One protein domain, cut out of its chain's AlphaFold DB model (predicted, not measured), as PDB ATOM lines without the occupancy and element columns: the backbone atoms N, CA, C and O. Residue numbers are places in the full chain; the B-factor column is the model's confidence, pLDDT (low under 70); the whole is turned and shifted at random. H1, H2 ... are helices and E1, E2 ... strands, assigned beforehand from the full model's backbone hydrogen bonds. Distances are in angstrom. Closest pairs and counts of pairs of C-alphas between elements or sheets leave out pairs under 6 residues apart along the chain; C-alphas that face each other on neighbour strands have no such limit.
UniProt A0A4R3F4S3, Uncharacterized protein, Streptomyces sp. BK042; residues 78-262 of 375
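What this domain is: This is residues 78 to 262 of the 375 residues of an uncharacterized protein of Streptomyces sp. BK042 (UniProt A0A4R3F4S3). With little regular structure, long loops surround a twisted parallel sheet, E1 E2 E3 E4, with H2, H3 and H4 over one face. Named elements hold 64 of 185 printed residues, class mixed: H1 E1 H2 E2 H3 E3 H4 E4 H5. It is compact, radius of gyration of the C-alphas 16.2 A, spanning 47 by 35 by 30 A.

How they stand to each other: In parallel neighbours E1, residues 117 to 121, and E2, 163 to 172, N 168 is 2.8 A from O 118. N 209 of E3, 207 to 210, is 2.8 A from O 169. H2, 141 to 151, touches H3, 192 to 201; their closest C-alphas, 145 and 199, are 5.0 A apart. H3 has 2 of 6 O i to N i+4 pairs within hydrogen-bond range, and 6 of 7 O i to N i+3 pairs.

Where its parts are: H1, 100 to 107, starts at C-alpha (40.486, 18.742, 26.019); H4 is 225 to 233, E4 238 to 240; H5, 258 to 261, ends at C-alpha (57.096, 44.726, 17.111).

The domain as a whole: The printed part has no cut; 64 residues are under pLDDT 70.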
ATOM      1  N   THR A  78      51.773  24.902  24.472       75.12
ATOM      2  CA  THR A  78      51.180  23.557  24.507       75.12
ATOM      3  C   THR A  78      50.113  23.449  23.416       75.12
ATOM      4  O   THR A  78      49.566  24.453  22.965       75.12
ATOM      5  N   GLU A  79      49.855  22.246  22.914       75.94
ATOM      6  CA  GLU A  79      48.927  22.041  21.796       75.94
ATOM      7  C   GLU A  79      47.749  21.208  22.279       75.94
ATOM      8  O   GLU A  79      47.942  20.209  22.971       75.94
ATOM      9  N   ALA A  80      46.536  21.663  21.963       76.75
ATOM     10  CA  ALA A  80      45.309  21.040  22.449       76.75
ATOM     11  C   ALA A  80      44.139  21.132  21.454       76.75
ATOM     12  O   ALA A  80      42.979  21.111  21.862       76.75
ATOM     13  N   LEU A  81      44.442  21.262  20.159       75.12
ATOM     14  CA  LEU A  81      43.465  21.566  19.110       75.12
ATOM     15  C   LEU A  81      42.306  20.555  19.042       75.12
ATOM     16  O   LEU A  81      41.168  20.938  18.801       75.12
ATOM     17  N   HIS A  82      42.594  19.275  19.261       75.44
ATOM     18  CA  HIS A  82      41.612  18.185  19.250       75.44
ATOM     19  C   HIS A  82      41.968  17.116  20.292       75.44
ATOM     20  O   HIS A  82      41.727  15.926  20.122       75.44
ATOM     21  N   GLY A  83      42.613  17.555  21.366       71.44
ATOM     22  CA  GLY A  83      43.207  16.672  22.354       71.44
ATOM     23  C   GLY A  83      44.538  17.205  22.841       71.44
ATOM     24  O   GLY A  83      45.265  17.837  22.072       71.44
ATOM     25  N   VAL A  84      44.850  16.999  24.118       75.94
ATOM     26  CA  VAL A  84      46.119  17.482  24.674       75.94
ATOM     27  C   VAL A  84      47.271  16.702  24.058       75.94
ATOM     28  O   VAL A  84      47.401  15.494  24.228       75.94
ATOM     29  N   HIS A  85      48.158  17.414  23.376       70.25
ATOM     30  CA  HIS A  85      49.271  16.821  22.660       70.25
ATOM     31  C   HIS A  85      50.595  17.024  23.420       70.25
ATOM     32  O   HIS A  85      50.920  18.121  23.882       70.25
ATOM     33  N   ARG A  86      51.411  15.960  23.504       64.00
ATOM     34  CA  ARG A  86      52.773  15.929  24.099       64.00
ATOM     35  C   ARG A  86      52.868  16.107  25.620       64.00
ATOM     36  O   ARG A  86      53.939  16.497  26.098       64.00
ATOM     37  N   LEU A  87      51.801  15.821  26.366       70.25
ATOM     38  CA  LEU A  87      51.780  15.846  27.841       70.25
ATOM     39  C   LEU A  87      51.328  14.505  28.461       70.25
ATOM     40  O   LEU A  87      50.817  14.477  29.581       70.25
ATOM     41  N   GLY A  88      51.532  13.403  27.733       70.50
ATOM     42  CA  GLY A  88      51.134  12.047  28.124       70.50
ATOM     43  C   GLY A  88      49.897  11.558  27.375       70.50
ATOM     44  O   GLY A  88      49.510  12.151  26.368       70.50
ATOM     45  N   GLU A  89      49.302  10.474  27.869       78.06
ATOM     46  CA  GLU A  89      48.032   9.961  27.356       78.06
ATOM     47  C   GLU A  89      46.906  10.963  27.617       78.06
ATOM     48  O   GLU A  89      46.748  11.497  28.724       78.06
ATOM     49  N   ALA A  90      46.140  11.219  26.565       74.81
ATOM     50  CA  ALA A  90      45.002  12.115  26.552       74.81
ATOM     51  C   ALA A  90      43.925  11.510  25.650       74.81
ATOM     52  O   ALA A  90      44.201  10.601  24.860       74.81
ATOM     53  N   LYS A  91      42.688  11.992  25.786       74.94
ATOM     54  CA  LYS A  91      41.644  11.601  24.843       74.94
ATOM     55  C   LYS A  91      42.005  12.220  23.469       74.94
ATOM     56  O   LYS A  91      42.942  13.014  23.335       74.94
ATOM     57  N   VAL A  92      41.317  11.798  22.417       75.50
ATOM     58  CA  VAL A  92      41.443  12.426  21.099       75.50
ATOM     59  C   VAL A  92      40.039  12.670  20.585       75.50
ATOM     60  O   VAL A  92      39.225  11.748  20.522       75.50
ATOM     61  N   PHE A  93      39.754  13.915  20.234       75.06
ATOM     62  CA  PHE A  93      38.501  14.321  19.622       75.06
ATOM     63  C   PHE A  93      38.630  14.382  18.098       75.06
ATOM     64  O   PHE A  93      39.744  14.471  17.562       75.06
ATOM     65  N   PRO A  94      37.491  14.355  17.383       74.06
ATOM     66  CA  PRO A  94      37.461  14.689  15.970       74.06
ATOM     67  C   PRO A  94      38.141  16.034  15.701       74.06
ATOM     68  O   PRO A  94      38.153  16.937  16.544       74.06
ATOM     69  N   GLN A  95      38.714  16.151  14.509       71.62
ATOM     70  CA  GLN A  95      39.417  17.352  14.081       71.62
ATOM     71  C   GLN A  95      38.510  18.603  14.145       71.62
ATOM     72  O   GLN A  95      37.298  18.523  13.946       71.62
ATOM     73  N   ALA A  96      39.133  19.735  14.499       62.41
ATOM     74  CA  ALA A  96      38.539  21.048  14.777       62.41
ATOM     75  C   ALA A  96      37.468  21.126  15.897       62.41
ATOM     76  O   ALA A  96      36.527  21.918  15.805       62.41
ATOM     77  N   VAL A  97      37.649  20.389  17.007       56.06
ATOM     78  CA  VAL A  97      36.914  20.623  18.272       56.06
ATOM     79  C   VAL A  97      37.850  20.578  19.512       56.06
ATOM     80  O   VAL A  97      38.110  19.499  20.052       56.06
ATOM     81  N   PRO A  98      38.344  21.727  20.026       55.22
ATOM     82  CA  PRO A  98      39.258  21.765  21.185       55.22
ATOM     83  C   PRO A  98      38.607  21.572  22.581       55.22
ATOM     84  O   PRO A  98      38.679  22.435  23.455       55.22
ATOM     85  N   VAL A  99      38.004  20.407  22.854       54.22
ATOM     86  CA  VAL A  99      37.360  20.092  24.160       54.22
ATOM     87  C   VAL A  99      38.369  19.753  25.282       54.22
ATOM     88  O   VAL A  99      38.064  19.937  26.464       54.22
ATOM     89  N   GLU A 100      39.590  19.293  24.975       55.66
ATOM     90  CA  GLU A 100      40.486  18.742  26.019       55.66
ATOM     91  C   GLU A 100      41.315  19.722  26.793       55.66
ATOM     92  O   GLU A 100      41.604  19.431  27.951       55.66
ATOM     93  N   LEU A 101      41.698  20.863  26.215       55.72
ATOM     94  CA  LEU A 101      42.401  21.871  27.006       55.72
ATOM     95  C   LEU A 101      41.553  22.208  28.239       55.72
ATOM     96  O   LEU A 101      42.060  22.261  29.355       55.72
ATOM     97  N   ARG A 102      40.235  22.323  28.047       57.12
ATOM     98  CA  ARG A 102      39.258  22.498  29.118       57.12
ATOM     99  C   ARG A 102      39.248  21.298  30.074       57.12
ATOM    100  O   ARG A 102      39.453  21.491  31.269       57.12
ATOM    101  N   ALA A 103      39.060  20.077  29.571       56.22
ATOM    102  CA  ALA A 103      38.968  18.871  30.403       56.22
ATOM    103  C   ALA A 103      40.240  18.590  31.229       56.22
ATOM    104  O   ALA A 103      40.145  18.274  32.415       56.22
ATOM    105  N   LEU A 104      41.433  18.766  30.653       56.41
ATOM    106  CA  LEU A 104      42.708  18.594  31.352       56.41
ATOM    107  C   LEU A 104      42.803  19.511  32.572       56.41
ATOM    108  O   LEU A 104      43.193  19.051  33.636       56.41
ATOM    109  N   HIS A 105      42.411  20.780  32.443       57.19
ATOM    110  CA  HIS A 105      42.490  21.756  33.538       57.19
ATOM    111  C   HIS A 105      41.318  21.664  34.527       57.19
ATOM    112  O   HIS A 105      41.386  22.233  35.615       57.19
ATOM    113  N   TYR A 106      40.234  20.963  34.177       57.06
ATOM    114  CA  TYR A 106      39.219  20.563  35.156       57.06
ATOM    115  C   TYR A 106      39.682  19.371  35.999       57.06
ATOM    116  O   TYR A 106      39.413  19.346  37.197       57.06
ATOM    117  N   HIS A 107      40.376  18.400  35.398       50.44
ATOM    118  CA  HIS A 107      40.726  17.139  36.061       50.44
ATOM    119  C   HIS A 107      42.152  17.073  36.615       50.44
ATOM    120  O   HIS A 107      42.442  16.193  37.424       50.44
ATOM    121  N   ARG A 108      43.052  17.971  36.206       48.12
ATOM    122  CA  ARG A 108      44.416  18.054  36.732       48.12
ATOM    123  C   ARG A 108      44.659  19.436  37.339       48.12
ATOM    124  O   ARG A 108      44.347  20.435  36.689       48.12
ATOM    125  N   PRO A 109      45.240  19.522  38.551       49.38
ATOM    126  CA  PRO A 109      45.773  20.787  39.036       49.38
ATOM    127  C   PRO A 109      46.789  21.315  38.019       49.38
ATOM    128  O   PRO A 109      47.519  20.526  37.412       49.38
ATOM    129  N   THR A 110      46.831  22.636  37.812       47.59
ATOM    130  CA  THR A 110      47.863  23.273  36.985       47.59
ATOM    131  C   THR A 110      49.219  22.815  37.493       47.59
ATOM    132  O   THR A 110      49.629  23.186  38.594       47.59
ATOM    133  N   ALA A 111      49.896  21.967  36.719       42.62
ATOM    134  CA  ALA A 111      51.275  21.633  37.006       42.62
ATOM    135  C   ALA A 111      52.039  22.955  36.958       42.62
ATOM    136  O   ALA A 111      52.042  23.621  35.924       42.62
ATOM    137  N   ASN A 112      52.674  23.332  38.066       44.16
ATOM    138  CA  ASN A 112      53.454  24.567  38.162       44.16
ATOM    139  C   ASN A 112      54.614  24.627  37.141       44.16
ATOM    140  O   ASN A 112      55.273  25.654  37.051       44.16
ATOM    141  N   ASP A 113      54.820  23.568  36.351       45.94
ATOM    142  CA  ASP A 113      55.891  23.410  35.369       45.94
ATOM    143  C   ASP A 113      55.424  23.488  33.896       45.94
ATOM    144  O   ASP A 113      56.253  23.558  32.983       45.94
ATOM    145  N   ILE A 114      54.111  23.463  33.618       50.97
ATOM    146  CA  ILE A 114      53.558  23.485  32.252       50.97
ATOM    147  C   ILE A 114      52.589  24.660  32.127       50.97
ATOM    148  O   ILE A 114      51.559  24.701  32.792       50.97
ATOM    149  N   GLY A 115      52.909  25.617  31.254       50.00
ATOM    150  CA  GLY A 115      52.038  26.756  30.997       50.00
ATOM    151  C   GLY A 115      50.796  26.346  30.220       50.00
ATOM    152  O   GLY A 115      50.894  25.661  29.206       50.00
ATOM    153  N   SER A 116      49.633  26.805  30.672       49.25
ATOM    154  CA  SER A 116      48.314  26.508  30.100       49.25
ATOM    155  C   SER A 116      48.013  27.250  28.789       49.25
ATOM    156  O   SER A 116      46.867  27.636  28.555       49.25
ATOM    157  N   ASN A 117      49.019  27.473  27.936       48.81
ATOM    158  CA  ASN A 117      48.847  28.180  26.669       48.81
ATOM    159  C   ASN A 117      48.541  27.172  25.561       48.81
ATOM    160  O   ASN A 117      49.458  26.485  25.104       48.81
ATOM    161  N   GLY A 118      47.269  27.043  25.181       50.72
ATOM    162  CA  GLY A 118      46.805  26.156  24.111       50.72
ATOM    163  C   GLY A 118      46.603  26.918  22.806       50.72
ATOM    164  O   GLY A 118      45.991  27.980  22.809       50.72
ATOM    165  N   LEU A 119      47.101  26.394  21.693       53.34
ATOM    166  CA  LEU A 119      46.953  27.015  20.374       53.34
ATOM    167  C   LEU A 119      45.619  26.636  19.701       53.34
ATOM    168  O   LEU A 119      45.206  25.476  19.768       53.34
ATOM    169  N   GLN A 120      44.955  27.610  19.067       59.84
ATOM    170  CA  GLN A 120      43.675  27.438  18.369       59.84
ATOM    171  C   GLN A 120      43.683  27.981  16.941       59.84
ATOM    172  O   GLN A 120      43.817  29.189  16.732       59.84
ATOM    173  N   ALA A 121      43.425  27.118  15.963       64.88
ATOM    174  CA  ALA A 121      43.327  27.527  14.571       64.88
ATOM    175  C   ALA A 121      41.984  28.222  14.283       64.88
ATOM    176  O   ALA A 121      40.924  27.602  14.261       64.88
ATOM    177  N   VAL A 122      42.037  29.531  14.025       75.31
ATOM    178  CA  VAL A 122      40.894  30.350  13.567       75.31
ATOM    179  C   VAL A 122      41.118  30.908  12.156       75.31
ATOM    180  O   VAL A 122      40.446  31.844  11.717       75.31
ATOM    181  N   ASN A 123      42.094  30.361  11.427       81.56
ATOM    182  CA  ASN A 123      42.311  30.707  10.029       81.56
ATOM    183  C   ASN A 123      41.126  30.228   9.172       81.56
ATOM    184  O   ASN A 123      40.771  29.054   9.242       81.56
ATOM    185  N   PRO A 124      40.549  31.090   8.313       80.69
ATOM    186  CA  PRO A 124      39.534  30.645   7.373       80.69
ATOM    187  C   PRO A 124      40.129  29.712   6.323       80.69
ATOM    188  O   PRO A 124      41.173  30.033   5.754       80.69
ATOM    189  N   LEU A 125      39.421  28.642   5.981       84.69
ATOM    190  CA  LEU A 125      39.817  27.617   5.007       84.69
ATOM    191  C   LEU A 125      39.716  28.102   3.546       84.69
ATOM    192  O   LEU A 125      38.919  27.618   2.756       84.69
ATOM    193  N   ARG A 126      40.509  29.112   3.166       80.38
ATOM    194  CA  ARG A 126      40.350  29.853   1.892       80.38
ATOM    195  C   ARG A 126      40.568  29.036   0.620       80.38
ATOM    196  O   ARG A 126      40.190  29.501  -0.451       80.38
ATOM    197  N   HIS A 127      41.273  27.915   0.704       82.25
ATOM    198  CA  HIS A 127      41.638  27.133  -0.468       82.25
ATOM    199  C   HIS A 127      41.569  25.642  -0.136       82.25
ATOM    200  O   HIS A 127      42.197  25.230   0.840       82.25
ATOM    201  N   PRO A 128      40.895  24.805  -0.945       79.88
ATOM    202  CA  PRO A 128      40.657  23.396  -0.613       79.88
ATOM    203  C   PRO A 128      41.944  22.565  -0.520       79.88
ATOM    204  O   PRO A 128      41.981  21.569   0.188       79.88
ATOM    205  N   ARG A 129      43.023  22.994  -1.190       76.81
ATOM    206  CA  ARG A 129      44.352  22.354  -1.093       76.81
ATOM    207  C   ARG A 129      45.176  22.775   0.132       76.81
ATOM    208  O   ARG A 129      46.335  22.387   0.222       76.81
ATOM    209  N   GLY A 130      44.645  23.615   1.021       73.38
ATOM    210  CA  GLY A 130      45.342  23.987   2.251       73.38
ATOM    211  C   GLY A 130      45.597  22.744   3.104       73.38
ATOM    212  O   GLY A 130      44.654  22.136   3.595       73.38
ATOM    213  N   CYS A 131      46.861  22.355   3.279       68.19
ATOM    214  CA  CYS A 131      47.231  21.094   3.940       68.19
ATOM    215  C   CYS A 131      47.055  21.090   5.470       68.19
ATOM    216  O   CYS A 131      47.548  20.170   6.104       68.19
ATOM    217  N   ARG A 132      46.458  22.143   6.043       78.25
ATOM    218  CA  ARG A 132      46.054  22.237   7.459       78.25
ATOM    219  C   ARG A 132      44.584  22.641   7.588       78.25
ATOM    220  O   ARG A 132      44.172  23.216   8.592       78.25
ATOM    221  N   ASN A 133      43.791  22.421   6.537       77.81
ATOM    222  CA  ASN A 133      42.371  22.764   6.551       77.81
ATOM    223  C   ASN A 133      41.597  21.949   7.589       77.81
ATOM    224  O   ASN A 133      40.612  22.430   8.132       77.81
ATOM    225  N   GLU A 134      42.080  20.751   7.900       75.38
ATOM    226  CA  GLU A 134      41.583  19.899   8.969       75.38
ATOM    227  C   GLU A 134      41.704  20.531  10.365       75.38
ATOM    228  O   GLU A 134      41.055  20.086  11.307       75.38
ATOM    229  N   GLU A 135      42.510  21.581  10.522       80.50
ATOM    230  CA  GLU A 135      42.650  22.282  11.795       80.50
ATOM    231  C   GLU A 135      41.629  23.410  11.988       80.50
ATOM    232  O   GLU A 135      41.355  23.796  13.124       80.50
ATOM    233  N   GLY A 136      41.071  23.945  10.898       76.44
ATOM    234  CA  GLY A 136      40.112  25.047  10.932       76.44
ATOM    235  C   GLY A 136      38.661  24.582  10.796       76.44
ATOM    236  O   GLY A 136      38.376  23.454  10.409       76.44
ATOM    237  N   CYS A 137      37.720  25.474  11.107       76.88
ATOM    238  CA  CYS A 137      36.293  25.125  11.116       76.88
ATOM    239  C   CYS A 137      35.566  25.459   9.807       76.88
ATOM    240  O   CYS A 137      34.611  24.778   9.446       76.88
ATOM    241  N   SER A 138      35.939  26.547   9.126       79.44
ATOM    242  CA  SER A 138      35.200  27.024   7.954       79.44
ATOM    243  C   SER A 138      36.023  27.980   7.093       79.44
ATOM    244  O   SER A 138      36.946  28.645   7.561       79.44
ATOM    245  N   GLU A 139      35.665  28.095   5.817       81.44
ATOM    246  CA  GLU A 139      36.117  29.182   4.943       81.44
ATOM    247  C   GLU A 139      35.485  30.538   5.294       81.44
ATOM    248  O   GLU A 139      36.029  31.593   4.941       81.44
ATOM    249  N   ASP A 140      34.369  30.526   6.024       80.94
ATOM    250  CA  ASP A 140      33.660  31.712   6.483       80.94
ATOM    251  C   ASP A 140      34.114  32.117   7.905       80.94
ATOM    252  O   ASP A 140      33.970  31.346   8.865       80.94
ATOM    253  N   PRO A 141      34.641  33.345   8.089       75.50
ATOM    254  CA  PRO A 141      34.967  33.891   9.407       75.50
ATOM    255  C   PRO A 141      33.811  33.860  10.418       75.50
ATOM    256  O   PRO A 141      34.055  33.686  11.617       75.50
ATOM    257  N   VAL A 142      32.562  34.009   9.961       77.38
ATOM    258  CA  VAL A 142      31.377  33.980  10.836       77.38
ATOM    259  C   VAL A 142      31.219  32.602  11.471       77.38
ATOM    260  O   VAL A 142      30.970  32.505  12.668       77.38
ATOM    261  N   HIS A 143      31.464  31.542  10.705       77.25
ATOM    262  CA  HIS A 143      31.365  30.156  11.160       77.25
ATOM    263  C   HIS A 143      32.605  29.681  11.937       77.25
ATOM    264  O   HIS A 143      32.540  28.701  12.673       77.25
ATOM    265  N   THR A 144      33.723  30.401  11.833       74.25
ATOM    266  CA  THR A 144      34.960  30.097  12.576       74.25
ATOM    267  C   THR A 144      34.939  30.648  14.012       74.25
ATOM    268  O   THR A 144      35.628  30.143  14.897       74.25
ATOM    269  N   THR A 145      34.118  31.668  14.280       72.62
ATOM    270  CA  THR A 145      34.088  32.370  15.577       72.62
ATOM    271  C   THR A 145      33.413  31.578  16.713       72.62
ATOM    272  O   THR A 145      33.997  31.507  17.797       72.62
ATOM    273  N   PRO A 146      32.225  30.958  16.528       71.50
ATOM    274  CA  PRO A 146      31.546  30.232  17.604       71.50
ATOM    275  C   PRO A 146      32.361  29.064  18.187       71.50
ATOM    276  O   PRO A 146      32.453  28.990  19.417       71.50
ATOM    277  N   PRO A 147      33.018  28.203  17.378       66.75
ATOM    278  CA  PRO A 147      33.922  27.181  17.905       66.75
ATOM    279  C   PRO A 147      35.108  27.797  18.655       66.75
ATOM    280  O   PRO A 147      35.407  27.381  19.772       66.75
ATOM    281  N   GLY A 148      35.729  28.852  18.110       66.69
ATOM    282  CA  GLY A 148      36.809  29.571  18.793       66.69
ATOM    283  C   GLY A 148      36.404  30.045  20.194       66.69
ATOM    284  O   GLY A 148      37.127  29.825  21.163       66.69
ATOM    285  N   ARG A 149      35.201  30.614  20.347       69.31
ATOM    286  CA  ARG A 149      34.666  31.021  21.658       69.31
ATOM    287  C   ARG A 149      34.464  29.839  22.608       69.31
ATOM    288  O   ARG A 149      34.787  29.953  23.786       69.31
ATOM    289  N   ALA A 150      33.896  28.737  22.124       66.00
ATOM    290  CA  ALA A 150      33.548  27.588  22.962       66.00
ATOM    291  C   ALA A 150      34.781  26.885  23.554       66.00
ATOM    292  O   ALA A 150      34.710  26.318  24.647       66.00
ATOM    293  N   TYR A 151      35.903  26.937  22.839       64.31
ATOM    294  CA  TYR A 151      37.093  26.146  23.150       64.31
ATOM    295  C   TYR A 151      38.316  26.982  23.553       64.31
ATOM    296  O   TYR A 151      39.381  26.421  23.807       64.31
ATOM    297  N   GLY A 152      38.166  28.308  23.530       66.38
ATOM    298  CA  GLY A 152      39.214  29.320  23.632       66.38
ATOM    299  C   GLY A 152      39.827  29.513  25.012       66.38
ATOM    300  O   GLY A 152      40.181  28.562  25.708       66.38
ATOM    301  N   ALA A 153      39.976  30.772  25.430       65.19
ATOM    302  CA  ALA A 153      40.284  31.069  26.822       65.19
ATOM    303  C   ALA A 153      39.179  30.485  27.709       65.19
ATOM    304  O   ALA A 153      38.002  30.789  27.529       65.19
ATOM    305  N   VAL A 154      39.559  29.636  28.663       66.62
ATOM    306  CA  VAL A 154      38.609  29.023  29.595       66.62
ATOM    307  C   VAL A 154      38.624  29.865  30.863       66.62
ATOM    308  O   VAL A 154      39.637  29.838  31.566       66.62
ATOM    309  N   PRO A 155      37.554  30.609  31.191       64.69
ATOM    310  CA  PRO A 155      37.485  31.332  32.451       64.69
ATOM    311  C   PRO A 155      37.601  30.368  33.635       64.69
ATOM    312  O   PRO A 155      37.121  29.233  33.582       64.69
ATOM    313  N   ALA A 156      38.243  30.814  34.709       65.62
ATOM    314  CA  ALA A 156      38.105  30.173  36.006       65.62
ATOM    315  C   ALA A 156      36.675  30.357  36.503       65.62
ATOM    316  O   ALA A 156      36.100  31.438  36.367       65.62
ATOM    317  N   ASP A 157      36.102  29.283  37.043       67.44
ATOM    318  CA  ASP A 157      34.700  29.263  37.444       67.44
ATOM    319  C   ASP A 157      34.417  30.437  38.396       67.44
ATOM    320  O   ASP A 157      35.068  30.588  39.429       67.44
ATOM    321  N   GLY A 158      33.477  31.301  38.005       58.72
ATOM    322  CA  GLY A 158      33.031  32.441  38.807       58.72
ATOM    323  C   GLY A 158      34.011  33.616  38.935       58.72
ATOM    324  O   GLY A 158      33.694  34.547  39.671       58.72
ATOM    325  N   HIS A 159      35.165  33.630  38.246       64.44
ATOM    326  CA  HIS A 159      36.135  34.725  38.380       64.44
ATOM    327  C   HIS A 159      36.237  35.603  37.118       64.44
ATOM    328  O   HIS A 159      36.608  35.106  36.057       64.44
ATOM    329  N   PRO A 160      36.056  36.937  37.217       63.97
ATOM    330  CA  PRO A 160      36.036  37.841  36.056       63.97
ATOM    331  C   PRO A 160      37.383  38.035  35.330       63.97
ATOM    332  O   PRO A 160      37.437  38.727  34.319       63.97
ATOM    333  N   THR A 161      38.484  37.481  35.844       69.56
ATOM    334  CA  THR A 161      39.857  37.809  35.399       69.56
ATOM    335  C   THR A 161      40.839  36.640  35.458       69.56
ATOM    336  O   THR A 161      41.950  36.764  34.949       69.56
ATOM    337  N   HIS A 162      40.463  35.507  36.056       73.50
ATOM    338  CA  HIS A 162      41.312  34.317  36.086       73.50
ATOM    339  C   HIS A 162      40.892  33.366  34.973       73.50
ATOM    340  O   HIS A 162      39.705  33.215  34.688       73.50
ATOM    341  N   VAL A 163      41.871  32.706  34.361       74.00
ATOM    342  CA  VAL A 163      41.655  31.694  33.325       74.00
ATOM    343  C   VAL A 163      42.176  30.346  33.812       74.00
ATOM    344  O   VAL A 163      43.248  30.274  34.408       74.00
ATOM    345  N   ARG A 164      41.422  29.273  33.557       72.88
ATOM    346  CA  ARG A 164      41.893  27.883  33.694       72.88
ATOM    347  C   ARG A 164      42.899  27.550  32.600       72.88
ATOM    348  O   ARG A 164      43.833  26.797  32.844       72.88
ATOM    349  N   ALA A 165      42.695  28.108  31.408       74.81
ATOM    350  CA  ALA A 165      43.587  27.933  30.276       74.81
ATOM    351  C   ALA A 165      43.621  29.184  29.390       74.81
ATOM    352  O   ALA A 165      42.589  29.794  29.105       74.81
ATOM    353  N   ALA A 166      44.825  29.551  28.962       76.81
ATOM    354  CA  ALA A 166      45.129  30.734  28.175       76.81
ATOM    355  C   ALA A 166      45.218  30.362  26.685       76.81
ATOM    356  O   ALA A 166      46.296  30.122  26.148       76.81
ATOM    357  N   GLY A 167      44.073  30.258  26.010       76.88
ATOM    358  CA  GLY A 167      44.037  29.976  24.572       76.88
ATOM    359  C   GLY A 167      44.696  31.092  23.751       76.88
ATOM    360  O   GLY A 167      44.426  32.268  23.984       76.88
ATOM    361  N   ALA A 168      45.531  30.746  22.774       79.94
ATOM    362  CA  ALA A 168      46.100  31.685  21.813       79.94
ATOM    363  C   ALA A 168      45.509  31.440  20.421       79.94
ATOM    364  O   ALA A 168      45.534  30.321  19.909       79.94
ATOM    365  N   LEU A 169      44.997  32.505  19.803       85.25
ATOM    366  CA  LEU A 169      44.470  32.459  18.442       85.25
ATOM    367  C   LEU A 169      45.615  32.306  17.449       85.25
ATOM    368  O   LEU A 169      46.573  33.072  17.465       85.25
ATOM    369  N   GLU A 170      45.514  31.378  16.522       83.25
ATOM    370  CA  GLU A 170      46.515  31.207  15.488       83.25
ATOM    371  C   GLU A 170      45.878  31.024  14.117       83.25
ATOM    372  O   GLU A 170      44.720  30.645  13.971       83.25
ATOM    373  N   HIS A 171      46.583  31.356  13.050       87.88
ATOM    374  CA  HIS A 171      47.908  31.957  12.954       87.88
ATOM    375  C   HIS A 171      47.744  33.366  12.393       87.88
ATOM    376  O   HIS A 171      47.254  33.551  11.271       87.88
ATOM    377  N   PHE A 172      48.176  34.365  13.154       88.94
ATOM    378  CA  PHE A 172      48.113  35.765  12.769       88.94
ATOM    379  C   PHE A 172      49.372  36.146  11.960       88.94
ATOM    380  O   PHE A 172      50.427  36.443  12.499       88.94
ATOM    381  N   LEU A 173      49.385  36.131  10.633       84.75
ATOM    382  CA  LEU A 173      48.264  36.283   9.723       84.75
ATOM    383  C   LEU A 173      48.486  35.497   8.419       84.75
ATOM    384  O   LEU A 173      49.614  35.153   8.078       84.75
ATOM    385  N   ALA A 174      47.403  35.279   7.666       81.94
ATOM    386  CA  ALA A 174      47.422  34.772   6.288       81.94
ATOM    387  C   ALA A 174      48.055  33.382   6.099       81.94
ATOM    388  O   ALA A 174      48.755  33.142   5.113       81.94
ATOM    389  N   CYS A 175      47.804  32.467   7.035       83.31
ATOM    390  CA  CYS A 175      48.422  31.147   7.058       83.31
ATOM    391  C   CYS A 175      47.509  30.058   6.485       83.31
ATOM    392  O   CYS A 175      46.907  29.319   7.247       83.31
ATOM    393  N   ASN A 176      47.432  29.957   5.154       81.56
ATOM    394  CA  ASN A 176      46.720  28.872   4.451       81.56
ATOM    395  C   ASN A 176      47.572  28.220   3.346       81.56
ATOM    396  O   ASN A 176      47.055  27.508   2.490       81.56
ATOM    397  N   ASN A 177      48.873  28.517   3.329       79.94
ATOM    398  CA  ASN A 177      49.837  27.925   2.414       79.94
ATOM    399  C   ASN A 177      50.903  27.217   3.243       79.94
ATOM    400  O   ASN A 177      51.568  27.867   4.046       79.94
ATOM    401  N   GLU A 178      51.049  25.910   3.045       82.38
ATOM    402  CA  GLU A 178      51.991  25.082   3.799       82.38
ATOM    403  C   GLU A 178      53.310  24.876   3.060       82.38
ATOM    404  O   GLU A 178      54.378  24.862   3.689       82.38
ATOM    405  N   ASP A 179      53.243  24.783   1.733       81.50
ATOM    406  CA  ASP A 179      54.422  24.598   0.908       81.50
ATOM    407  C   ASP A 179      55.289  25.856   0.926       81.50
ATOM    408  O   ASP A 179      54.819  26.975   0.708       81.50
ATOM    409  N   HIS A 180      56.564  25.677   1.260       83.50
ATOM    410  CA  HIS A 180      57.518  26.773   1.427       83.50
ATOM    411  C   HIS A 180      57.008  27.933   2.314       83.50
ATOM    412  O   HIS A 180      57.463  29.073   2.182       83.50
ATOM    413  N   ARG A 181      56.120  27.650   3.282       81.88
ATOM    414  CA  ARG A 181      55.398  28.671   4.064       81.88
ATOM    415  C   ARG A 181      56.261  29.687   4.797       81.88
ATOM    416  O   ARG A 181      55.770  30.745   5.142       81.88
ATOM    417  N   CYS A 182      57.534  29.396   5.054       83.12
ATOM    418  CA  CYS A 182      58.447  30.342   5.701       83.12
ATOM    419  C   CYS A 182      58.983  31.429   4.751       83.12
ATOM    420  O   CYS A 182      59.541  32.418   5.229       83.12
ATOM    421  N   VAL A 183      58.862  31.230   3.433       82.94
ATOM    422  CA  VAL A 183      59.441  32.099   2.390       82.94
ATOM    423  C   VAL A 183      58.410  32.628   1.390       82.94
ATOM    424  O   VAL A 183      58.691  33.595   0.687       82.94
ATOM    425  N   THR A 184      57.213  32.048   1.335       87.44
ATOM    426  CA  THR A 184      56.120  32.533   0.482       87.44
ATOM    427  C   THR A 184      55.413  33.743   1.088       87.44
ATOM    428  O   THR A 184      55.301  33.855   2.312       87.44
ATOM    429  N   SER A 185      54.878  34.614   0.229       89.44
ATOM    430  CA  SER A 185      54.093  35.779   0.639       89.44
ATOM    431  C   SER A 185      52.648  35.689   0.163       89.44
ATOM    432  O   SER A 185      52.397  35.538  -1.027       89.44
ATOM    433  N   SER A 186      51.711  35.904   1.083       87.31
ATOM    434  CA  SER A 186      50.289  36.086   0.787       87.31
ATOM    435  C   SER A 186      49.981  37.567   0.545       87.31
ATOM    436  O   SER A 186      50.478  38.437   1.265       87.31
ATOM    437  N   GLY A 187      49.159  37.859  -0.463       87.44
ATOM    438  CA  GLY A 187      48.634  39.201  -0.725       87.44
ATOM    439  C   GLY A 187      47.391  39.466   0.120       87.44
ATOM    440  O   GLY A 187      46.375  38.799  -0.060       87.44
ATOM    441  N   LEU A 188      47.467  40.423   1.040       84.81
ATOM    442  CA  LEU A 188      46.362  40.809   1.911       84.81
ATOM    443  C   LEU A 188      45.791  42.166   1.532       84.81
ATOM    444  O   LEU A 188      46.517  43.152   1.391       84.81
ATOM    445  N   ARG A 189      44.465  42.223   1.486       83.88
ATOM    446  CA  ARG A 189      43.683  43.453   1.407       83.88
ATOM    447  C   ARG A 189      43.531  44.065   2.804       83.88
ATOM    448  O   ARG A 189      43.565  43.333   3.796       83.88
ATOM    449  N   PRO A 190      43.244  45.376   2.908       77.31
ATOM    450  CA  PRO A 190      43.070  46.058   4.195       77.31
ATOM    451  C   PRO A 190      42.049  45.410   5.145       77.31
ATOM    452  O   PRO A 190      42.185  45.522   6.359       77.31
ATOM    453  N   ARG A 191      41.043  44.707   4.606       74.06
ATOM    454  CA  ARG A 191      39.992  44.028   5.382       74.06
ATOM    455  C   ARG A 191      40.373  42.647   5.923       74.06
ATOM    456  O   ARG A 191      39.740  42.178   6.859       74.06
ATOM    457  N   ASP A 192      41.377  41.984   5.353       78.62
ATOM    458  CA  ASP A 192      41.671  40.582   5.676       78.62
ATOM    459  C   ASP A 192      42.162  40.354   7.131       78.62
ATOM    460  O   ASP A 192      41.794  39.332   7.712       78.62
ATOM    461  N   PRO A 193      42.895  41.278   7.794       77.00
ATOM    462  CA  PRO A 193      43.213  41.146   9.221       77.00
ATOM    463  C   PRO A 193      41.978  41.149  10.139       77.00
ATOM    464  O   PRO A 193      42.024  40.571  11.223       77.00
ATOM    465  N   ALA A 194      40.871  41.774   9.718       77.56
ATOM    466  CA  ALA A 194      39.665  41.919  10.537       77.56
ATOM    467  C   ALA A 194      38.942  40.586  10.803       77.56
ATOM    468  O   ALA A 194      38.090  40.530  11.682       77.56
ATOM    469  N   VAL A 195      39.320  39.509  10.106       78.88
ATOM    470  CA  VAL A 195      38.824  38.140  10.328       78.88
ATOM    471  C   VAL A 195      39.027  37.667  11.770       78.88
ATOM    472  O   VAL A 195      38.197  36.934  12.291       78.88
ATOM    473  N   PHE A 196      40.101  38.101  12.434       83.12
ATOM    474  CA  PHE A 196      40.369  37.724  13.825       83.12
ATOM    475  C   PHE A 196      39.516  38.520  14.821       83.12
ATOM    476  O   PHE A 196      39.309  38.070  15.944       83.12
ATOM    477  N   ARG A 197      38.997  39.695  14.434       85.88
ATOM    478  CA  ARG A 197      38.331  40.624  15.357       85.88
ATOM    479  C   ARG A 197      37.089  40.025  16.031       85.88
ATOM    480  O   ARG A 197      36.978  40.210  17.239       85.88
ATOM    481  N   PRO A 198      36.190  39.296  15.339       83.31
ATOM    482  CA  PRO A 198      35.065  38.632  15.999       83.31
ATOM    483  C   PRO A 198      35.501  37.589  17.039       83.31
ATOM    484  O   PRO A 198      34.954  37.584  18.137       83.31
ATOM    485  N   ALA A 199      36.522  36.776  16.744       80.81
ATOM    486  CA  ALA A 199      37.067  35.792  17.687       80.81
ATOM    487  C   ALA A 199      37.711  36.458  18.915       80.81
ATOM    488  O   ALA A 199      37.510  36.024  20.051       80.81
ATOM    489  N   VAL A 200      38.439  37.560  18.715       84.12
ATOM    490  CA  VAL A 200      38.978  38.344  19.832       84.12
ATOM    491  C   VAL A 200      37.848  38.948  20.672       84.12
ATOM    492  O   VAL A 200      37.832  38.781  21.889       84.12
ATOM    493  N   ALA A 201      36.864  39.582  20.029       83.44
ATOM    494  CA  ALA A 201      35.726  40.206  20.703       83.44
ATOM    495  C   ALA A 201      34.848  39.195  21.460       83.44
ATOM    496  O   ALA A 201      34.226  39.552  22.458       83.44
ATOM    497  N   SER A 202      34.812  37.933  21.023       78.12
ATOM    498  CA  SER A 202      34.093  36.869  21.725       78.12
ATOM    499  C   SER A 202      34.832  36.318  22.949       78.12
ATOM    500  O   SER A 202      34.267  35.483  23.654       78.12
ATOM    501  N   GLY A 203      36.081  36.733  23.187       77.38
ATOM    502  CA  GLY A 203      36.925  36.208  24.263       77.38
ATOM    503  C   GLY A 203      37.538  34.838  23.957       77.38
ATOM    504  O   GLY A 203      37.870  34.103  24.880       77.38
ATOM    505  N   ALA A 204      37.695  34.474  22.678       76.56
ATOM    506  CA  ALA A 204      38.221  33.165  22.273       76.56
ATOM    507  C   ALA A 204      39.709  32.955  22.624       76.56
ATOM    508  O   ALA A 204      40.227  31.852  22.504       76.56
ATOM    509  N   GLY A 205      40.427  33.975  23.088       79.62
ATOM    510  CA  GLY A 205      41.816  33.815  23.496       79.62
ATOM    511  C   GLY A 205      42.311  34.936  24.395       79.62
ATOM    512  O   GLY A 205      41.660  35.967  24.554       79.62
ATOM    513  N   THR A 206      43.491  34.729  24.964       80.69
ATOM    514  CA  THR A 206      44.266  35.708  25.744       80.69
ATOM    515  C   THR A 206      45.426  36.300  24.934       80.69
ATOM    516  O   THR A 206      46.271  37.032  25.454       80.69
ATOM    517  N   GLY A 207      45.505  35.958  23.649       86.00
ATOM    518  CA  GLY A 207      46.618  36.309  22.787       86.00
ATOM    519  C   GLY A 207      46.505  35.677  21.408       86.00
ATOM    520  O   GLY A 207      45.471  35.104  21.052       86.00
ATOM    521  N   ALA A 208      47.582  35.775  20.634       87.69
ATOM    522  CA  ALA A 208      47.672  35.119  19.338       87.69
ATOM    523  C   ALA A 208      49.095  34.663  19.012       87.69
ATOM    524  O   ALA A 208      50.072  35.261  19.459       87.69
ATOM    525  N   MET A 209      49.227  33.644  18.172       88.00
ATOM    526  CA  MET A 209      50.509  33.260  17.597       88.00
ATOM    527  C   MET A 209      50.672  33.885  16.215       88.00
ATOM    528  O   MET A 209      49.798  33.774  15.350       88.00
ATOM    529  N   ALA A 210      51.815  34.527  15.992       89.44
ATOM    530  CA  ALA A 210      52.164  35.060  14.695       89.44
ATOM    531  C   ALA A 210      52.429  33.934  13.681       89.44
ATOM    532  O   ALA A 210      52.989  32.887  14.002       89.44
ATOM    533  N   ALA A 211      52.040  34.152  12.430       88.00
ATOM    534  CA  ALA A 211      52.144  33.140  11.392       88.00
ATOM    535  C   ALA A 211      53.552  33.033  10.788       88.00
ATOM    536  O   ALA A 211      54.349  33.973  10.835       88.00
ATOM    537  N   TYR A 212      53.816  31.881  10.167       86.12
ATOM    538  CA  TYR A 212      55.034  31.612   9.402       86.12
ATOM    539  C   TYR A 212      55.155  32.394   8.084       86.12
ATOM    540  O   TYR A 212      56.265  32.784   7.768       86.12
ATOM    541  N   PRO A 213      54.127  32.619   7.251       86.94
ATOM    542  CA  PRO A 213      54.335  33.285   5.966       86.94
ATOM    543  C   PRO A 213      54.646  34.773   6.061       86.94
ATOM    544  O   PRO A 213      54.577  35.415   7.113       86.94
ATOM    545  N   LEU A 214      55.027  35.319   4.908       89.31
ATOM    546  CA  LEU A 214      55.033  36.750   4.689       89.31
ATOM    547  C   LEU A 214      53.609  37.190   4.323       89.31
ATOM    548  O   LEU A 214      52.889  36.501   3.603       89.31
ATOM    549  N   ALA A 215      53.214  38.368   4.783       88.31
ATOM    550  CA  ALA A 215      52.028  39.070   4.327       88.31
ATOM    551  C   ALA A 215      52.479  40.365   3.654       88.31
ATOM    552  O   ALA A 215      53.201  41.159   4.262       88.31
ATOM    553  N   ASN A 216      52.084  40.571   2.395       90.50
ATOM    554  CA  ASN A 216      52.487  41.734   1.596       90.50
ATOM    555  C   ASN A 216      54.013  41.978   1.622       90.50
ATOM    556  O   ASN A 216      54.477  43.098   1.831       90.50
ATOM    557  N   GLY A 217      54.803  40.908   1.473       88.31
ATOM    558  CA  GLY A 217      56.267  40.963   1.443       88.31
ATOM    559  C   GLY A 217      56.945  41.138   2.807       88.31
ATOM    560  O   GLY A 217      58.165  41.283   2.862       88.31
ATOM    561  N   ARG A 218      56.199  41.104   3.920       87.81
ATOM    562  CA  ARG A 218      56.746  41.255   5.277       87.81
ATOM    563  C   ARG A 218      56.465  40.020   6.140       87.81
ATOM    564  O   ARG A 218      55.320  39.584   6.168       87.81
ATOM    565  N   PRO A 219      57.439  39.486   6.903       88.25
ATOM    566  CA  PRO A 219      57.170  38.377   7.819       88.25
ATOM    567  C   PRO A 219      56.110  38.749   8.865       88.25
ATOM    568  O   PRO A 219      56.192  39.819   9.482       88.25
ATOM    569  N   CYS A 220      55.125  37.872   9.078       88.12
ATOM    570  CA  CYS A 220      53.988  38.156   9.959       88.12
ATOM    571  C   CYS A 220      54.407  38.466  11.404       88.12
ATOM    572  O   CYS A 220      53.864  39.387  12.008       88.12
ATOM    573  N   HIS A 221      55.445  37.803  11.922       86.31
ATOM    574  CA  HIS A 221      55.979  38.008  13.276       86.31
ATOM    575  C   HIS A 221      56.695  39.358  13.503       86.31
ATOM    576  O   HIS A 221      57.106  39.664  14.618       86.31
ATOM    577  N   VAL A 222      56.859  40.185  12.465       86.69
ATOM    578  CA  VAL A 222      57.282  41.592  12.602       86.69
ATOM    579  C   VAL A 222      56.242  42.558  12.034       86.69
ATOM    580  O   VAL A 222      56.545  43.737  11.828       86.69
ATOM    581  N   SER A 223      55.036  42.094  11.714       87.00
ATOM    582  CA  SER A 223      53.993  42.922  11.109       87.00
ATOM    583  C   SER A 223      53.603  44.090  12.026       87.00
ATOM    584  O   SER A 223      53.378  43.876  13.216       87.00
ATOM    585  N   PRO A 224      53.473  45.330  11.510       86.69
ATOM    586  CA  PRO A 224      52.970  46.450  12.310       86.69
ATOM    587  C   PRO A 224      51.535  46.217  12.802       86.69
ATOM    588  O   PRO A 224      51.149  46.788  13.816       86.69
ATOM    589  N   LEU A 225      50.782  45.335  12.132       87.50
ATOM    590  CA  LEU A 225      49.422  44.957  12.512       87.50
ATOM    591  C   LEU A 225      49.338  44.289  13.888       87.50
ATOM    592  O   LEU A 225      48.252  44.252  14.456       87.50
ATOM    593  N   ILE A 226      50.451  43.776  14.422       88.12
ATOM    594  CA  ILE A 226      50.502  43.270  15.795       88.12
ATOM    595  C   ILE A 226      50.233  44.421  16.774       88.12
ATOM    596  O   ILE A 226      49.316  44.339  17.585       88.12
ATOM    597  N   GLU A 227      50.973  45.524  16.646       84.88
ATOM    598  CA  GLU A 227      50.844  46.697  17.520       84.88
ATOM    599  C   GLU A 227      49.589  47.517  17.219       84.88
ATOM    600  O   GLU A 227      48.842  47.879  18.123       84.88
ATOM    601  N   THR A 228      49.332  47.811  15.942       84.00
ATOM    602  CA  THR A 228      48.265  48.750  15.555       84.00
ATOM    603  C   THR A 228      46.892  48.100  15.426       84.00
ATOM    604  O   THR A 228      45.903  48.810  15.273       84.00
ATOM    605  N   GLY A 229      46.823  46.768  15.403       84.88
ATOM    606  CA  GLY A 229      45.589  46.011  15.204       84.88
ATOM    607  C   GLY A 229      45.365  45.024  16.336       84.88
ATOM    608  O   GLY A 229      44.577  45.291  17.237       84.88
ATOM    609  N   LEU A 230      46.094  43.908  16.309       86.56
ATOM    610  CA  LEU A 230      45.894  42.770  17.205       86.56
ATOM    611  C   LEU A 230      45.875  43.182  18.683       86.56
ATOM    612  O   LEU A 230      44.893  42.920  19.368       86.56
ATOM    613  N   ARG A 231      46.908  43.885  19.165       87.00
ATOM    614  CA  ARG A 231      46.990  44.331  20.565       87.00
ATOM    615  C   ARG A 231      45.865  45.282  20.960       87.00
ATOM    616  O   ARG A 231      45.428  45.232  22.099       87.00
ATOM    617  N   SER A 232      45.366  46.100  20.030       88.25
ATOM    618  CA  SER A 232      44.247  47.014  20.304       88.25
ATOM    619  C   SER A 232      42.907  46.297  20.502       88.25
ATOM    620  O   SER A 232      41.963  46.894  21.010       88.25
ATOM    621  N   TRP A 233      42.803  45.030  20.087       86.75
ATOM    622  CA  TRP A 233      41.577  44.242  20.221       86.75
ATOM    623  C   TRP A 233      41.499  43.479  21.550       86.75
ATOM    624  O   TRP A 233      40.411  43.066  21.936       86.75
ATOM    625  N   PHE A 234      42.620  43.309  22.257       81.88
ATOM    626  CA  PHE A 234      42.691  42.602  23.536       81.88
ATOM    627  C   PHE A 234      42.896  43.570  24.706       81.88
ATOM    628  O   PHE A 234      43.612  44.559  24.585       81.88
ATOM    629  N   ALA A 235      42.355  43.226  25.878       70.81
ATOM    630  CA  ALA A 235      42.687  43.917  27.127       70.81
ATOM    631  C   ALA A 235      44.114  43.582  27.611       70.81
ATOM    632  O   ALA A 235      44.853  44.460  28.046       70.81
ATOM    633  N   VAL A 236      44.513  42.311  27.491       68.19
ATOM    634  CA  VAL A 236      45.881  41.812  27.690       68.19
ATOM    635  C   VAL A 236      46.167  40.836  26.552       68.19
ATOM    636  O   VAL A 236      45.361  39.942  26.306       68.19
ATOM    637  N   CYS A 237      47.279  41.027  25.838       75.62
ATOM    638  CA  CYS A 237      47.638  40.225  24.668       75.62
ATOM    639  C   CYS A 237      49.051  39.672  24.816       75.62
ATOM    640  O   CYS A 237      50.005  40.455  24.830       75.62
ATOM    641  N   ALA A 238      49.169  38.346  24.876       80.06
ATOM    642  CA  ALA A 238      50.434  37.657  24.657       80.06
ATOM    643  C   ALA A 238      50.568  37.288  23.173       80.06
ATOM    644  O   ALA A 238      49.690  36.634  22.607       80.06
ATOM    645  N   VAL A 239      51.665  37.699  22.541       78.56
ATOM    646  CA  VAL A 239      51.936  37.368  21.139       78.56
ATOM    647  C   VAL A 239      53.098  36.391  21.043       78.56
ATOM    648  O   VAL A 239      54.229  36.715  21.414       78.56
ATOM    649  N   GLU A 240      52.834  35.198  20.516       80.25
ATOM    650  CA  GLU A 240      53.843  34.146  20.367       80.25
ATOM    651  C   GLU A 240      54.462  34.150  18.960       80.25
ATOM    652  O   GLU A 240      53.770  34.309  17.954       80.25
ATOM    653  N   ALA A 241      55.780  33.963  18.861       78.75
ATOM    654  CA  ALA A 241      56.459  33.752  17.587       78.75
ATOM    655  C   ALA A 241      56.195  32.337  17.037       78.75
ATOM    656  O   ALA A 241      56.158  31.372  17.810       78.75
ATOM    657  N   PRO A 242      56.139  32.176  15.702       72.88
ATOM    658  CA  PRO A 242      56.158  30.856  15.088       72.88
ATOM    659  C   PRO A 242      57.474  30.124  15.398       72.88
ATOM    660  O   PRO A 242      58.485  30.732  15.760       72.88
ATOM    661  N   SER A 243      57.485  28.797  15.240       67.88
ATOM    662  CA  SER A 243      58.689  27.996  15.495       67.88
ATOM    663  C   SER A 243      59.871  28.330  14.563       67.88
ATOM    664  O   SER A 243      59.715  28.795  13.434       67.88
ATOM    665  N   ASP A 244      61.075  28.064  15.071       57.66
ATOM    666  CA  ASP A 244      62.361  28.719  14.787       57.66
ATOM    667  C   ASP A 244      62.882  28.796  13.335       57.66
ATOM    668  O   ASP A 244      63.837  29.523  13.048       57.66
ATOM    669  N   ARG A 245      62.266  28.104  12.372       50.38
ATOM    670  CA  ARG A 245      62.752  28.090  10.976       50.38
ATOM    671  C   ARG A 245      62.742  29.471  10.310       50.38
ATOM    672  O   ARG A 245      63.370  29.635   9.271       50.38
ATOM    673  N   GLN A 246      62.045  30.445  10.894       48.91
ATOM    674  CA  GLN A 246      61.924  31.796  10.353       48.91
ATOM    675  C   GLN A 246      62.709  32.874  11.118       48.91
ATOM    676  O   GLN A 246      63.067  33.884  10.521       48.91
ATOM    677  N   LEU A 247      63.042  32.657  12.397       50.81
ATOM    678  CA  LEU A 247      63.890  33.575  13.182       50.81
ATOM    679  C   LEU A 247      65.329  33.642  12.635       50.81
ATOM    680  O   LEU A 247      66.046  34.615  12.865       50.81
ATOM    681  N   SER A 248      65.735  32.615  11.884       43.56
ATOM    682  CA  SER A 248      67.022  32.509  11.190       43.56
ATOM    683  C   SER A 248      67.049  33.178   9.809       43.56
ATOM    684  O   SER A 248      68.134  33.410   9.267       43.56
ATOM    685  N   LEU A 249      65.893  33.543   9.238       45.75
ATOM    686  CA  LEU A 249      65.848  34.320   8.002       45.75
ATOM    687  C   LEU A 249      66.225  35.764   8.334       45.75
ATOM    688  O   LEU A 249      65.493  36.474   9.021       45.75
ATOM    689  N   ARG A 250      67.393  36.210   7.851       38.69
ATOM    690  CA  ARG A 250      67.797  37.620   7.936       38.69
ATOM    691  C   ARG A 250      66.667  38.473   7.347       38.69
ATOM    692  O   ARG A 250      66.373  38.307   6.162       38.69
ATOM    693  N   PRO A 251      66.036  39.379   8.115       43.69
ATOM    694  CA  PRO A 251      65.037  40.256   7.536       43.69
ATOM    695  C   PRO A 251      65.712  41.106   6.445       43.69
ATOM    696  O   PRO A 251      66.798  41.641   6.693       43.69
ATOM    697  N   PRO A 252      65.093  41.288   5.263       37.97
ATOM    698  CA  PRO A 252      65.619  42.177   4.223       37.97
ATOM    699  C   PRO A 252      65.685  43.654   4.650       37.97
ATOM    700  O   PRO A 252      66.205  44.491   3.921       37.97
ATOM    701  N   LEU A 253      65.144  44.006   5.819       39.91
ATOM    702  CA  LEU A 253      64.990  45.378   6.289       39.91
ATOM    703  C   LEU A 253      65.493  45.474   7.734       39.91
ATOM    704  O   LEU A 253      65.011  44.780   8.627       39.91
ATOM    705  N   GLY A 254      66.522  46.302   7.924       40.38
ATOM    706  CA  GLY A 254      67.440  46.281   9.061       40.38
ATOM    707  C   GLY A 254      66.841  46.334  10.470       40.38
ATOM    708  O   GLY A 254      65.750  46.842  10.691       40.38
ATOM    709  N   ARG A 255      67.626  45.832  11.438       44.81
ATOM    710  CA  ARG A 255      67.555  46.047  12.906       44.81
ATOM    711  C   ARG A 255      66.167  46.016  13.583       44.81
ATOM    712  O   ARG A 255      66.030  46.523  14.694       44.81
ATOM    713  N   GLN A 256      65.139  45.418  12.988       51.03
ATOM    714  CA  GLN A 256      63.843  45.239  13.644       51.03
ATOM    715  C   GLN A 256      63.756  43.831  14.219       51.03
ATOM    716  O   GLN A 256      63.729  42.852  13.481       51.03
ATOM    717  N   THR A 257      63.754  43.741  15.547       59.25
ATOM    718  CA  THR A 257      63.567  42.481  16.269       59.25
ATOM    719  C   THR A 257      62.073  42.230  16.507       59.25
ATOM    720  O   THR A 257      61.326  43.198  16.672       59.25
ATOM    721  N   PRO A 258      61.624  40.963  16.576       56.16
ATOM    722  CA  PRO A 258      60.230  40.617  16.890       56.16
ATOM    723  C   PRO A 258      59.727  41.284  18.179       56.16
ATOM    724  O   PRO A 258      58.633  41.839  18.208       56.16
ATOM    725  N   ALA A 259      60.579  41.357  19.207       56.50
ATOM    726  CA  ALA A 259      60.267  42.030  20.470       56.50
ATOM    727  C   ALA A 259      59.934  43.527  20.302       56.50
ATOM    728  O   ALA A 259      59.037  44.042  20.956       56.50
ATOM    729  N   ARG A 260      60.600  44.238  19.377       59.44
ATOM    730  CA  ARG A 260      60.293  45.654  19.074       59.44
ATOM    731  C   ARG A 260      58.979  45.839  18.304       59.44
ATOM    732  O   ARG A 260      58.584  46.973  18.047       59.44
ATOM    733  N   ARG A 261      58.354  44.748  17.866       69.88
ATOM    734  CA  ARG A 261      57.096  44.726  17.111       69.88
ATOM    735  C   ARG A 261      55.978  44.016  17.870       69.88
ATOM    736  O   ARG A 261      54.985  43.648  17.250       69.88
ATOM    737  N   GLY A 262      56.160  43.828  19.174       68.88
ATOM    738  CA  GLY A 262      55.114  43.307  20.035       68.88
ATOM    739  C   GLY A 262      55.012  41.800  20.045       68.88
ATOM    740  O   GLY A 262      53.920  41.309  20.270       68.88
TER     741      GLY A 262